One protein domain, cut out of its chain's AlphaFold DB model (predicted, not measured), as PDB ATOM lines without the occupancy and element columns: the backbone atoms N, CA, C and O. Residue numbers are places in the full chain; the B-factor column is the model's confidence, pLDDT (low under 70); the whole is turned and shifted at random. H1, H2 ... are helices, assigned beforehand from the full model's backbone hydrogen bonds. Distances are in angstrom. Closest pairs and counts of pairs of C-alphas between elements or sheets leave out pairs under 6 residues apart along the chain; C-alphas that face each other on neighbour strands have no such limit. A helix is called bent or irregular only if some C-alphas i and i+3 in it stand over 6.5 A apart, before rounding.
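Overview. This is residues 20 to 98 of the 258 residues of an uncharacterized protein of Desulfobacteraceae bacterium 4572_88 (UniProt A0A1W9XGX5). The longest helix, H3, forms a helical hairpin with H4, and H5 folds back beside them more loosely, the three helices running nearly side by side with their centres at the corners of a triangle. Short H2 sits at the first-residue end of H3, while H1 lies off beyond the other end, joined to H2 by the long stretch of residues 29 to 45. The printed part has 79 residues with five named helices, H1 to H5 in chain order, and no named strand; the class is all helix. It is only just compact, close to loose, with a radius of gyration of the C-alphas of 13.5 A and spans of 36 by 26 by 19 A.

Along the chain. H3, residues 52 to 69, is 25.9 A long from C-alpha 52 at (129.747, 85.066, 120.552) to C-alpha 69 at (112.644, 102.078, 129.915). H4, residues 73 to 85, measures 19.6 A and is irregular: C-alphas 81 and 84 are 7.6 A apart. H5 is residues 89 to 97, 12.1 A, and H2 is residues 46 to 50, 6.5 A. H1, residues 20 to 28, measures 12.2 A and begins at C-alpha 20, (109.470, 106.824, 111.154).

Arrangement. H3 is the hub. It touches H4 at a shallow tilt of 11 degrees, opposite ways; their closest C-alphas, of Ile 64 and Ala 76, are 4.5 A apart. With residues 52 to 56 alone H3 only just touches H5, with 3 pairs of C-alphas within 8 A, the closest those of Ile 56 and Leu 92 at 7.2 A. H2 and H3 touch only at the corner, closest at the C-alphas of Thr 48 and Phe 55, 5.2 A. H4 and H5 are close but not clearly touching, with the closest C-alphas, of Arg 85 and Ala 91, 7.5 A apart. H1 is apart from H2, H3, H4 and H5. Every O i to N i+4 pair is within hydrogen-bond range in H2, H3 and H5; the count is 4 of 5 in H1 and 7 of 9 in H4.

Size, cuts and confidence. The two C-alphas farthest apart, of Asp 32 and Gly 47, are 38.6 A apart. The printed part has no cut; the link from H1 to H2 is long, and the other links are tight. Mean pLDDT of the printed part is 82.9, with residues 33, 97 and 98 under 70.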
ATOM      1  N   ILE A  20     110.588 107.736 111.430       74.69
ATOM      2  CA  ILE A  20     109.470 106.824 111.154       74.69
ATOM      3  C   ILE A  20     109.493 105.661 112.148       74.69
ATOM      4  O   ILE A  20     108.480 105.409 112.794       74.69
ATOM      5  N   LEU A  21     110.649 105.019 112.351       73.81
ATOM      6  CA  LEU A  21     110.799 103.946 113.341       73.81
ATOM      7  C   LEU A  21     110.460 104.434 114.760       73.81
ATOM      8  O   LEU A  21     109.700 103.774 115.457       73.81
ATOM      9  N   SER A  22     110.913 105.634 115.143       78.44
ATOM     10  CA  SER A  22     110.595 106.247 116.448       78.44
ATOM     11  C   SER A  22     109.145 106.738 116.592       78.44
ATOM     12  O   SER A  22     108.736 107.139 117.681       78.44
ATOM     13  N   ARG A  23     108.365 106.779 115.504       78.81
ATOM     14  CA  ARG A  23     106.910 107.007 115.549       78.81
ATOM     15  C   ARG A  23     106.165 105.680 115.637       78.81
ATOM     16  O   ARG A  23     105.272 105.563 116.464       78.81
ATOM     17  N   LEU A  24     106.579 104.683 114.853       74.75
ATOM     18  CA  LEU A  24     106.015 103.334 114.874       74.75
ATOM     19  C   LEU A  24     106.177 102.673 116.252       74.75
ATOM     20  O   LEU A  24     105.193 102.190 116.792       74.75
ATOM     21  N   GLU A  25     107.375 102.742 116.842       84.19
ATOM     22  CA  GLU A  25     107.677 102.420 118.251       84.19
ATOM     23  C   GLU A  25     106.584 102.951 119.192       84.19
ATOM     24  O   GLU A  25     105.895 102.185 119.862       84.19
ATOM     25  N   LYS A  26     106.365 104.271 119.176       84.00
ATOM     26  CA  LYS A  26     105.418 104.951 120.070       84.00
ATOM     27  C   LYS A  26     103.958 104.631 119.782       84.00
ATOM     28  O   LYS A  26     103.158 104.683 120.703       84.00
ATOM     29  N   GLN A  27     103.605 104.325 118.536       81.38
ATOM     30  CA  GLN A  27     102.243 103.937 118.159       81.38
ATOM     31  C   GLN A  27     101.940 102.463 118.459       81.38
ATOM     32  O   GLN A  27     100.777 102.115 118.639       81.38
ATOM     33  N   LEU A  28     102.959 101.598 118.513       78.44
ATOM     34  CA  LEU A  28     102.818 100.211 118.958       78.44
ATOM     35  C   LEU A  28     102.749 100.145 120.487       78.44
ATOM     36  O   LEU A  28     101.784  99.602 121.004       78.44
ATOM     37  N   ASN A  29     103.651 100.838 121.194       82.69
ATOM     38  CA  ASN A  29     103.653 100.976 122.663       82.69
ATOM     39  C   ASN A  29     102.495 101.843 123.224       82.69
ATOM     40  O   ASN A  29     102.516 102.249 124.382       82.69
ATOM     41  N   GLN A  30     101.498 102.165 122.394       84.25
ATOM     42  CA  GLN A  30     100.210 102.769 122.766       84.25
ATOM     43  C   GLN A  30      99.048 101.763 122.678       84.25
ATOM     44  O   GLN A  30      97.891 102.156 122.823       84.25
ATOM     45  N   ARG A  31      99.341 100.488 122.399       80.00
ATOM     46  CA  ARG A  31      98.371  99.402 122.266       80.00
ATOM     47  C   ARG A  31      98.691  98.304 123.269       80.00
ATOM     48  O   ARG A  31      99.855  97.964 123.453       80.00
ATOM     49  N   ASP A  32      97.658  97.682 123.819       73.31
ATOM     50  CA  ASP A  32      97.812  96.606 124.805       73.31
ATOM     51  C   ASP A  32      98.281  95.270 124.183       73.31
ATOM     52  O   ASP A  32      98.605  94.335 124.909       73.31
ATOM     53  N   ASP A  33      98.336  95.167 122.846       68.88
ATOM     54  CA  ASP A  33      98.723  93.959 122.099       68.88
ATOM     55  C   ASP A  33     100.149  93.985 121.503       68.88
ATOM     56  O   ASP A  33     100.524  93.055 120.788       68.88
ATOM     57  N   TYR A  34     100.967  95.014 121.785       72.81
ATOM     58  CA  TYR A  34     102.367  95.080 121.327       72.81
ATOM     59  C   TYR A  34     103.316  95.747 122.329       72.81
ATOM     60  O   TYR A  34     103.117  96.895 122.716       72.81
ATOM     61  N   LEU A  35     104.449  95.087 122.601       78.31
ATOM     62  CA  LEU A  35     105.642  95.711 123.179       78.31
ATOM     63  C   LEU A  35     106.735  95.823 122.104       78.31
ATOM     64  O   LEU A  35     107.342  94.833 121.691       78.31
ATOM     65  N   ALA A  36     106.965  97.036 121.609       82.75
ATOM     66  CA  ALA A  36     107.931  97.356 120.566       82.75
ATOM     67  C   ALA A  36     109.260  97.839 121.170       82.75
ATOM     68  O   ALA A  36     109.382  98.993 121.584       82.75
ATOM     69  N   LEU A  37     110.256  96.948 121.169       81.25
ATOM     70  CA  LEU A  37     111.618  97.200 121.651       81.25
ATOM     71  C   LEU A  37     112.465  97.939 120.602       81.25
ATOM     72  O   LEU A  37     112.528  97.524 119.440       81.25
ATOM     73  N   LYS A  38     113.173  98.995 121.009       84.25
ATOM     74  CA  LYS A  38     114.019  99.831 120.148       84.25
ATOM     75  C   LYS A  38     115.500  99.716 120.502       84.25
ATOM     76  O   LYS A  38     116.115 100.590 121.106       84.25
ATOM     77  N   ILE A  39     116.106  98.640 120.026       82.12
ATOM     78  CA  ILE A  39     117.520  98.352 120.273       82.12
ATOM     79  C   ILE A  39     118.391  98.944 119.157       82.12
ATOM     80  O   ILE A  39     118.112  98.760 117.971       82.12
ATOM     81  N   SER A  40     119.466  99.640 119.543       80.44
ATOM     82  CA  SER A  40     120.525 100.089 118.631       80.44
ATOM     83  C   SER A  40     121.822  99.339 118.910       80.44
ATOM     84  O   SER A  40     122.240  99.204 120.055       80.44
ATOM     85  N   PHE A  41     122.478  98.897 117.838       79.25
ATOM     86  CA  PHE A  41     123.803  98.276 117.865       79.25
ATOM     87  C   PHE A  41     124.943  99.308 117.717       79.25
ATOM     88  O   PHE A  41     126.123  98.947 117.697       79.25
ATOM     89  N   GLU A  42     124.608 100.596 117.578       72.94
ATOM     90  CA  GLU A  42     125.582 101.688 117.531       72.94
ATOM     91  C   GLU A  42     126.306 101.801 118.882       72.94
ATOM     92  O   GLU A  42     125.676 101.907 119.931       72.94
ATOM     93  N   GLY A  43     127.641 101.766 118.857       71.19
ATOM     94  CA  GLY A  43     128.479 101.783 120.062       71.19
ATOM     95  C   GLY A  43     128.984 100.412 120.527       71.19
ATOM     96  O   GLY A  43     129.866 100.375 121.379       71.19
ATOM     97  N   ILE A  44     128.518  99.297 119.947       80.38
ATOM     98  CA  ILE A  44     129.173  97.992 120.142       80.38
ATOM     99  C   ILE A  44     130.514  97.980 119.390       80.38
ATOM    100  O   ILE A  44     130.570  98.297 118.198       80.38
ATOM    101  N   ASP A  45     131.596  97.599 120.076       81.00
ATOM    102  CA  ASP A  45     132.935  97.527 119.489       81.00
ATOM    103  C   ASP A  45     133.192  96.240 118.678       81.00
ATOM    104  O   ASP A  45     132.437  95.267 118.711       81.00
ATOM    105  N   ARG A  46     134.297  96.225 117.919       77.44
ATOM    106  CA  ARG A  46     134.662  95.075 117.074       77.44
ATOM    107  C   ARG A  46     135.070  93.825 117.861       77.44
ATOM    108  O   ARG A  46     134.915  92.740 117.311       77.44
ATOM    109  N   GLY A  47     135.573  93.956 119.089       75.69
ATOM    110  CA  GLY A  47     135.957  92.802 119.913       75.69
ATOM    111  C   GLY A  47     134.729  92.043 120.409       75.69
ATOM    112  O   GLY A  47     134.670  90.819 120.338       75.69
ATOM    113  N   THR A  48     133.685  92.780 120.786       77.62
ATOM    114  CA  THR A  48     132.382  92.239 121.181       77.62
ATOM    115  C   THR A  48     131.762  91.396 120.064       77.62
ATOM    116  O   THR A  48     131.307  90.288 120.321       77.62
ATOM    117  N   TYR A  49     131.812  91.856 118.806       74.38
ATOM    118  CA  TYR A  49     131.337  91.070 117.653       74.38
ATOM    119  C   TYR A  49     132.195  89.833 117.324       74.38
ATOM    120  O   TYR A  49     131.718  88.944 116.621       74.38
ATOM    121  N   GLN A  50     133.447  89.762 117.789       78.06
ATOM    122  CA  GLN A  50     134.344  88.624 117.543       78.06
ATOM    123  C   GLN A  50     134.133  87.467 118.533       78.06
ATOM    124  O   GLN A  50     134.544  86.341 118.247       78.06
ATOM    125  N   HIS A  51     133.457  87.710 119.659       85.62
ATOM    126  CA  HIS A  51     133.216  86.714 120.702       85.62
ATOM    127  C   HIS A  51     131.714  86.525 120.936       85.62
ATOM    128  O   HIS A  51     131.040  87.394 121.484       85.62
ATOM    129  N   GLN A  52     131.186  85.365 120.529       84.44
ATOM    130  CA  GLN A  52     129.747  85.066 120.552       84.44
ATOM    131  C   GLN A  52     129.111  85.291 121.935       84.44
ATOM    132  O   GLN A  52     128.049  85.897 122.025       84.44
ATOM    133  N   GLU A  53     129.759  84.829 123.005       87.06
ATOM    134  CA  GLU A  53     129.267  84.981 124.382       87.06
ATOM    135  C   GLU A  53     129.207  86.459 124.802       87.06
ATOM    136  O   GLU A  53     128.188  86.914 125.319       87.06
ATOM    137  N   SER A  54     130.250  87.239 124.493       86.81
ATOM    138  CA  SER A  54     130.303  88.682 124.762       86.81
ATOM    139  C   SER A  54     129.221  89.448 123.997       86.81
ATOM    140  O   SER A  54     128.537  90.287 124.584       86.81
ATOM    141  N   PHE A  55     129.018  89.131 122.712       89.25
ATOM    142  CA  PHE A  55     127.932  89.695 121.910       89.25
ATOM    143  C   PHE A  55     126.560  89.399 122.523       89.25
ATOM    144  O   PHE A  55     125.757  90.317 122.686       89.25
ATOM    145  N   ILE A  56     126.292  88.144 122.900       90.19
ATOM    146  CA  ILE A  56     124.997  87.751 123.466       90.19
ATOM    147  C   ILE A  56     124.758  88.428 124.820       90.19
ATOM    148  O   ILE A  56     123.678  88.973 125.036       90.19
ATOM    149  N   HIS A  57     125.760  88.474 125.703       91.19
ATOM    150  CA  HIS A  57     125.658  89.164 126.990       91.19
ATOM    151  C   HIS A  57     125.351  90.664 126.816       91.19
ATOM    152  O   HIS A  57     124.428  91.187 127.445       91.19
ATOM    153  N   VAL A  58     126.066  91.361 125.923       89.88
ATOM    154  CA  VAL A  58     125.800  92.780 125.608       89.88
ATOM    155  C   VAL A  58     124.401  92.966 125.010       89.88
ATOM    156  O   VAL A  58     123.688  93.889 125.398       89.88
ATOM    157  N   PHE A  59     123.972  92.070 124.123       90.19
ATOM    158  CA  PHE A  59     122.657  92.123 123.489       90.19
ATOM    159  C   PHE A  59     121.500  91.877 124.479       90.19
ATOM    160  O   PHE A  59     120.500  92.590 124.439       90.19
ATOM    161  N   LEU A  60     121.641  90.944 125.427       91.12
ATOM    162  CA  LEU A  60     120.658  90.739 126.501       91.12
ATOM    163  C   LEU A  60     120.592  91.941 127.457       91.12
ATOM    164  O   LEU A  60     119.507  92.342 127.872       91.12
ATOM    165  N   ASN A  61     121.726  92.593 127.729       92.00
ATOM    166  CA  ASN A  61     121.759  93.854 128.480       92.00
ATOM    167  C   ASN A  61     121.061  95.014 127.738       92.00
ATOM    168  O   ASN A  61     120.556  95.932 128.383       92.00
ATOM    169  N   MET A  62     120.986  94.985 126.401       90.38
ATOM    170  CA  MET A  62     120.162  95.932 125.634       90.38
ATOM    171  C   MET A  62     118.662  95.639 125.774       90.38
ATOM    172  O   MET A  62     117.883  96.582 125.876       90.38
ATOM    173  N   PHE A  63     118.259  94.363 125.834       89.44
ATOM    174  CA  PHE A  63     116.874  93.975 126.135       89.44
ATOM    175  C   PHE A  63     116.449  94.453 127.530       89.44
ATOM    176  O   PHE A  63     115.423  95.113 127.645       89.44
ATOM    177  N   ILE A  64     117.261  94.193 128.564       90.69
ATOM    178  CA  ILE A  64     116.985  94.609 129.953       90.69
ATOM    179  C   ILE A  64     116.717  96.115 130.037       90.69
ATOM    180  O   ILE A  64     115.648  96.515 130.487       90.69
ATOM    181  N   ARG A  65     117.628  96.945 129.516       91.44
ATOM    182  CA  ARG A  65     117.499  98.414 129.557       91.44
ATOM    183  C   ARG A  65     116.269  98.940 128.823       91.44
ATOM    184  O   ARG A  65     115.680  99.935 129.240       91.44
ATOM    185  N   GLU A  66     115.882  98.289 127.729       87.88
ATOM    186  CA  GLU A  66     114.687  98.659 126.972       87.88
ATOM    187  C   GLU A  66     113.404  98.231 127.708       87.88
ATOM    188  O   GLU A  66     112.449  99.001 127.767       87.88
ATOM    189  N   PHE A  67     113.394  97.059 128.357       89.44
ATOM    190  CA  PHE A  67     112.301  96.642 129.241       89.44
ATOM    191  C   PHE A  67     112.156  97.574 130.457       89.44
ATOM    192  O   PHE A  67     111.041  97.980 130.780       89.44
ATOM    193  N   GLU A  68     113.261  97.987 131.091       91.38
ATOM    194  CA  GLU A  68     113.261  98.997 132.160       91.38
ATOM    195  C   GLU A  68     112.676 100.335 131.678       91.38
ATOM    196  O   GLU A  68     111.791 100.902 132.326       91.38
ATOM    197  N   PHE A  69     113.122 100.828 130.514       89.88
ATOM    198  CA  PHE A  69     112.644 102.078 129.915       89.88
ATOM    199  C   PHE A  69     111.144 102.041 129.582       89.88
ATOM    200  O   PHE A  69     110.423 103.009 129.844       89.88
ATOM    201  N   LEU A  70     110.660 100.913 129.054       85.88
ATOM    202  CA  LEU A  70     109.249 100.674 128.743       85.88
ATOM    203  C   LEU A  70     108.404 100.287 129.972       85.88
ATOM    204  O   LEU A  70     107.189 100.155 129.848       85.88
ATOM    205  N   LYS A  71     109.017 100.191 131.162       90.56
ATOM    206  CA  LYS A  71     108.382  99.843 132.449       90.56
ATOM    207  C   LYS A  71     107.777  98.433 132.494       90.56
ATOM    208  O   LYS A  71     106.731  98.238 133.108       90.56
ATOM    209  N   ALA A  72     108.479  97.470 131.903       84.12
ATOM    210  CA  ALA A  72     108.209  96.033 131.960       84.12
ATOM    211  C   ALA A  72     109.255  95.307 132.850       84.12
ATOM    212  O   ALA A  72     110.088  94.544 132.343       84.12
ATOM    213  N   PRO A  73     109.320  95.595 134.171       87.62
ATOM    214  CA  PRO A  73     110.376  95.088 135.054       87.62
ATOM    215  C   PRO A  73     110.380  93.558 135.178       87.62
ATOM    216  O   PRO A  73     111.435  92.966 135.384       87.62
ATOM    217  N   GLU A  74     109.231  92.902 135.015       85.06
ATOM    218  CA  GLU A  74     109.120  91.442 134.970       85.06
ATOM    219  C   GLU A  74     109.871  90.828 133.776       85.06
ATOM    220  O   GLU A  74     110.515  89.789 133.932       85.06
ATOM    221  N   LEU A  75     109.882  91.490 132.612       84.25
ATOM    222  CA  LEU A  75     110.659  91.048 131.449       84.25
ATOM    223  C   LEU A  75     112.157  91.327 131.617       84.25
ATOM    224  O   LEU A  75     112.982  90.491 131.233       84.25
ATOM    225  N   ALA A  76     112.525  92.449 132.245       87.19
ATOM    226  CA  ALA A  76     113.909  92.722 132.636       87.19
ATOM    227  C   ALA A  76     114.436  91.624 133.581       87.19
ATOM    228  O   ALA A  76     115.404  90.937 133.252       87.19
ATOM    229  N   GLN A  77     113.728  91.367 134.686       86.38
ATOM    230  CA  GLN A  77     114.098  90.357 135.680       86.38
ATOM    231  C   GLN A  77     114.110  88.930 135.099       86.38
ATOM    232  O   GLN A  77     114.994  88.133 135.418       86.38
ATOM    233  N   PHE A  78     113.167  88.590 134.213       84.88
ATOM    234  CA  PHE A  78     113.188  87.310 133.499       84.88
ATOM    235  C   PHE A  78     114.437  87.167 132.614       84.88
ATOM    236  O   PHE A  78     115.059  86.102 132.600       84.88
ATOM    237  N   THR A  79     114.837  88.239 131.919       87.50
ATOM    238  CA  THR A  79     116.048  88.264 131.082       87.50
ATOM    239  C   THR A  79     117.309  88.039 131.916       87.50
ATOM    240  O   THR A  79     118.142  87.209 131.546       87.50
ATOM    241  N   GLU A  80     117.427  88.708 133.068       92.12
ATOM    242  CA  GLU A  80     118.520  88.498 134.027       92.12
ATOM    243  C   GLU A  80     118.598  87.033 134.482       92.12
ATOM    244  O   GLU A  80     119.648  86.401 134.369       92.12
ATOM    245  N   GLN A  81     117.471  86.450 134.906       89.00
ATOM    246  CA  GLN A  81     117.398  85.061 135.380       89.00
ATOM    247  C   GLN A  81     117.747  84.007 134.316       89.00
ATOM    248  O   GLN A  81     118.053  82.863 134.667       89.00
ATOM    249  N   GLN A  82     117.673  84.345 133.022       86.31
ATOM    250  CA  GLN A  82     118.083  83.442 131.945       86.31
ATOM    251  C   GLN A  82     119.506  83.703 131.428       86.31
ATOM    252  O   GLN A  82     119.993  82.886 130.650       86.31
ATOM    253  N   MET A  83     120.191  84.778 131.836       90.00
ATOM    254  CA  MET A  83     121.415  85.246 131.167       90.00
ATOM    255  C   MET A  83     122.514  84.167 131.085       90.00
ATOM    256  O   MET A  83     122.974  83.852 129.988       90.00
ATOM    257  N   ASP A  84     122.817  83.493 132.201       89.56
ATOM    258  CA  ASP A  84     123.800  82.392 132.280       89.56
ATOM    259  C   ASP A  84     123.455  81.169 131.406       89.56
ATOM    260  O   ASP A  84     124.309  80.335 131.101       89.56
ATOM    261  N   ARG A  85     122.187  81.023 131.004       86.81
ATOM    262  CA  ARG A  85     121.693  79.904 130.179       86.81
ATOM    263  C   ARG A  85     121.775  80.211 128.683       86.81
ATOM    264  O   ARG A  85     121.684  79.297 127.860       86.81
ATOM    265  N   ILE A  86     121.926  81.483 128.315       88.69
ATOM    266  CA  ILE A  86     121.876  81.970 126.936       88.69
ATOM    267  C   ILE A  86     123.310  82.246 126.450       88.69
ATOM    268  O   ILE A  86     123.692  83.363 126.135       88.69
ATOM    269  N   THR A  87     124.128  81.196 126.373       87.00
ATOM    270  CA  THR A  87     125.556  81.293 125.992       87.00
ATOM    271  C   THR A  87     125.819  81.235 124.480       87.00
ATOM    272  O   THR A  87     126.937  81.451 124.019       87.00
ATOM    273  N   HIS A  88     124.807  80.902 123.675       87.56
ATOM    274  CA  HIS A  88     124.975  80.579 122.255       87.56
ATOM    275  C   HIS A  88     123.780  81.027 121.407       87.56
ATOM    276  O   HIS A  88     122.645  81.074 121.885       87.56
ATOM    277  N   MET A  89     124.014  81.323 120.123       83.38
ATOM    278  CA  MET A  89     122.994  81.911 119.238       83.38
ATOM    279  C   MET A  89     121.685  81.090 119.139       83.38
ATOM    280  O   MET A  89     120.619  81.702 119.158       83.38
ATOM    281  N   PRO A  90     121.693  79.738 119.127       80.25
ATOM    282  CA  PRO A  90     120.466  78.936 119.237       80.25
ATOM    283  C   PRO A  90     119.707  79.045 120.573       80.25
ATOM    284  O   PRO A  90     118.505  78.787 120.612       80.25
ATOM    285  N   ALA A  91     120.358  79.401 121.686       78.06
ATOM    286  CA  ALA A  91     119.656  79.755 122.922       78.06
ATOM    287  C   ALA A  91     119.084  81.174 122.837       78.06
ATOM    288  O   ALA A  91     117.922  81.371 123.181       78.06
ATOM    289  N   LEU A  92     119.847  82.135 122.301       82.56
ATOM    290  CA  LEU A  92     119.380  83.515 122.144       82.56
ATOM    291  C   LEU A  92     118.175  83.601 121.194       82.56
ATOM    292  O   LEU A  92     117.182  84.248 121.513       82.56
ATOM    293  N   SER A  93     118.214  82.893 120.063       77.88
ATOM    294  CA  SER A  93     117.086  82.814 119.129       77.88
ATOM    295  C   SER A  93     115.836  82.232 119.795       77.88
ATOM    296  O   SER A  93     114.756  82.804 119.644       77.88
ATOM    297  N   ARG A  94     115.981  81.163 120.595       71.94
ATOM    298  CA  ARG A  94     114.877  80.603 121.389       71.94
ATOM    299  C   ARG A  94     114.340  81.600 122.411       71.94
ATOM    300  O   ARG A  94     113.130  81.705 122.509       71.94
ATOM    301  N   PHE A  95     115.196  82.345 123.111       80.31
ATOM    302  CA  PHE A  95     114.790  83.356 124.094       80.31
ATOM    303  C   PHE A  95     114.000  84.515 123.459       80.31
ATOM    304  O   PHE A  95     112.886  84.803 123.881       80.31
ATOM    305  N   ILE A  96     114.511  85.123 122.379       77.50
ATOM    306  CA  ILE A  96     113.815  86.214 121.662       77.50
ATOM    307  C   ILE A  96     112.451  85.744 121.118       77.50
ATOM    308  O   ILE A  96     111.535  86.542 120.938       77.50
ATOM    309  N   THR A  97     112.312  84.448 120.822       68.06
ATOM    310  CA  THR A  97     111.106  83.877 120.207       68.06
ATOM    311  C   THR A  97     110.250  83.030 121.156       68.06
ATOM    312  O   THR A  97     109.236  82.483 120.718       68.06
ATOM    313  N   SER A  98     110.588  82.936 122.446       61.97
ATOM    314  CA  SER A  98     109.824  82.163 123.429       61.97
ATOM    315  C   SER A  98     108.671  82.976 124.009       61.97
ATOM    316  O   SER A  98     108.740  83.452 125.137       61.97
TER     317      SER A  98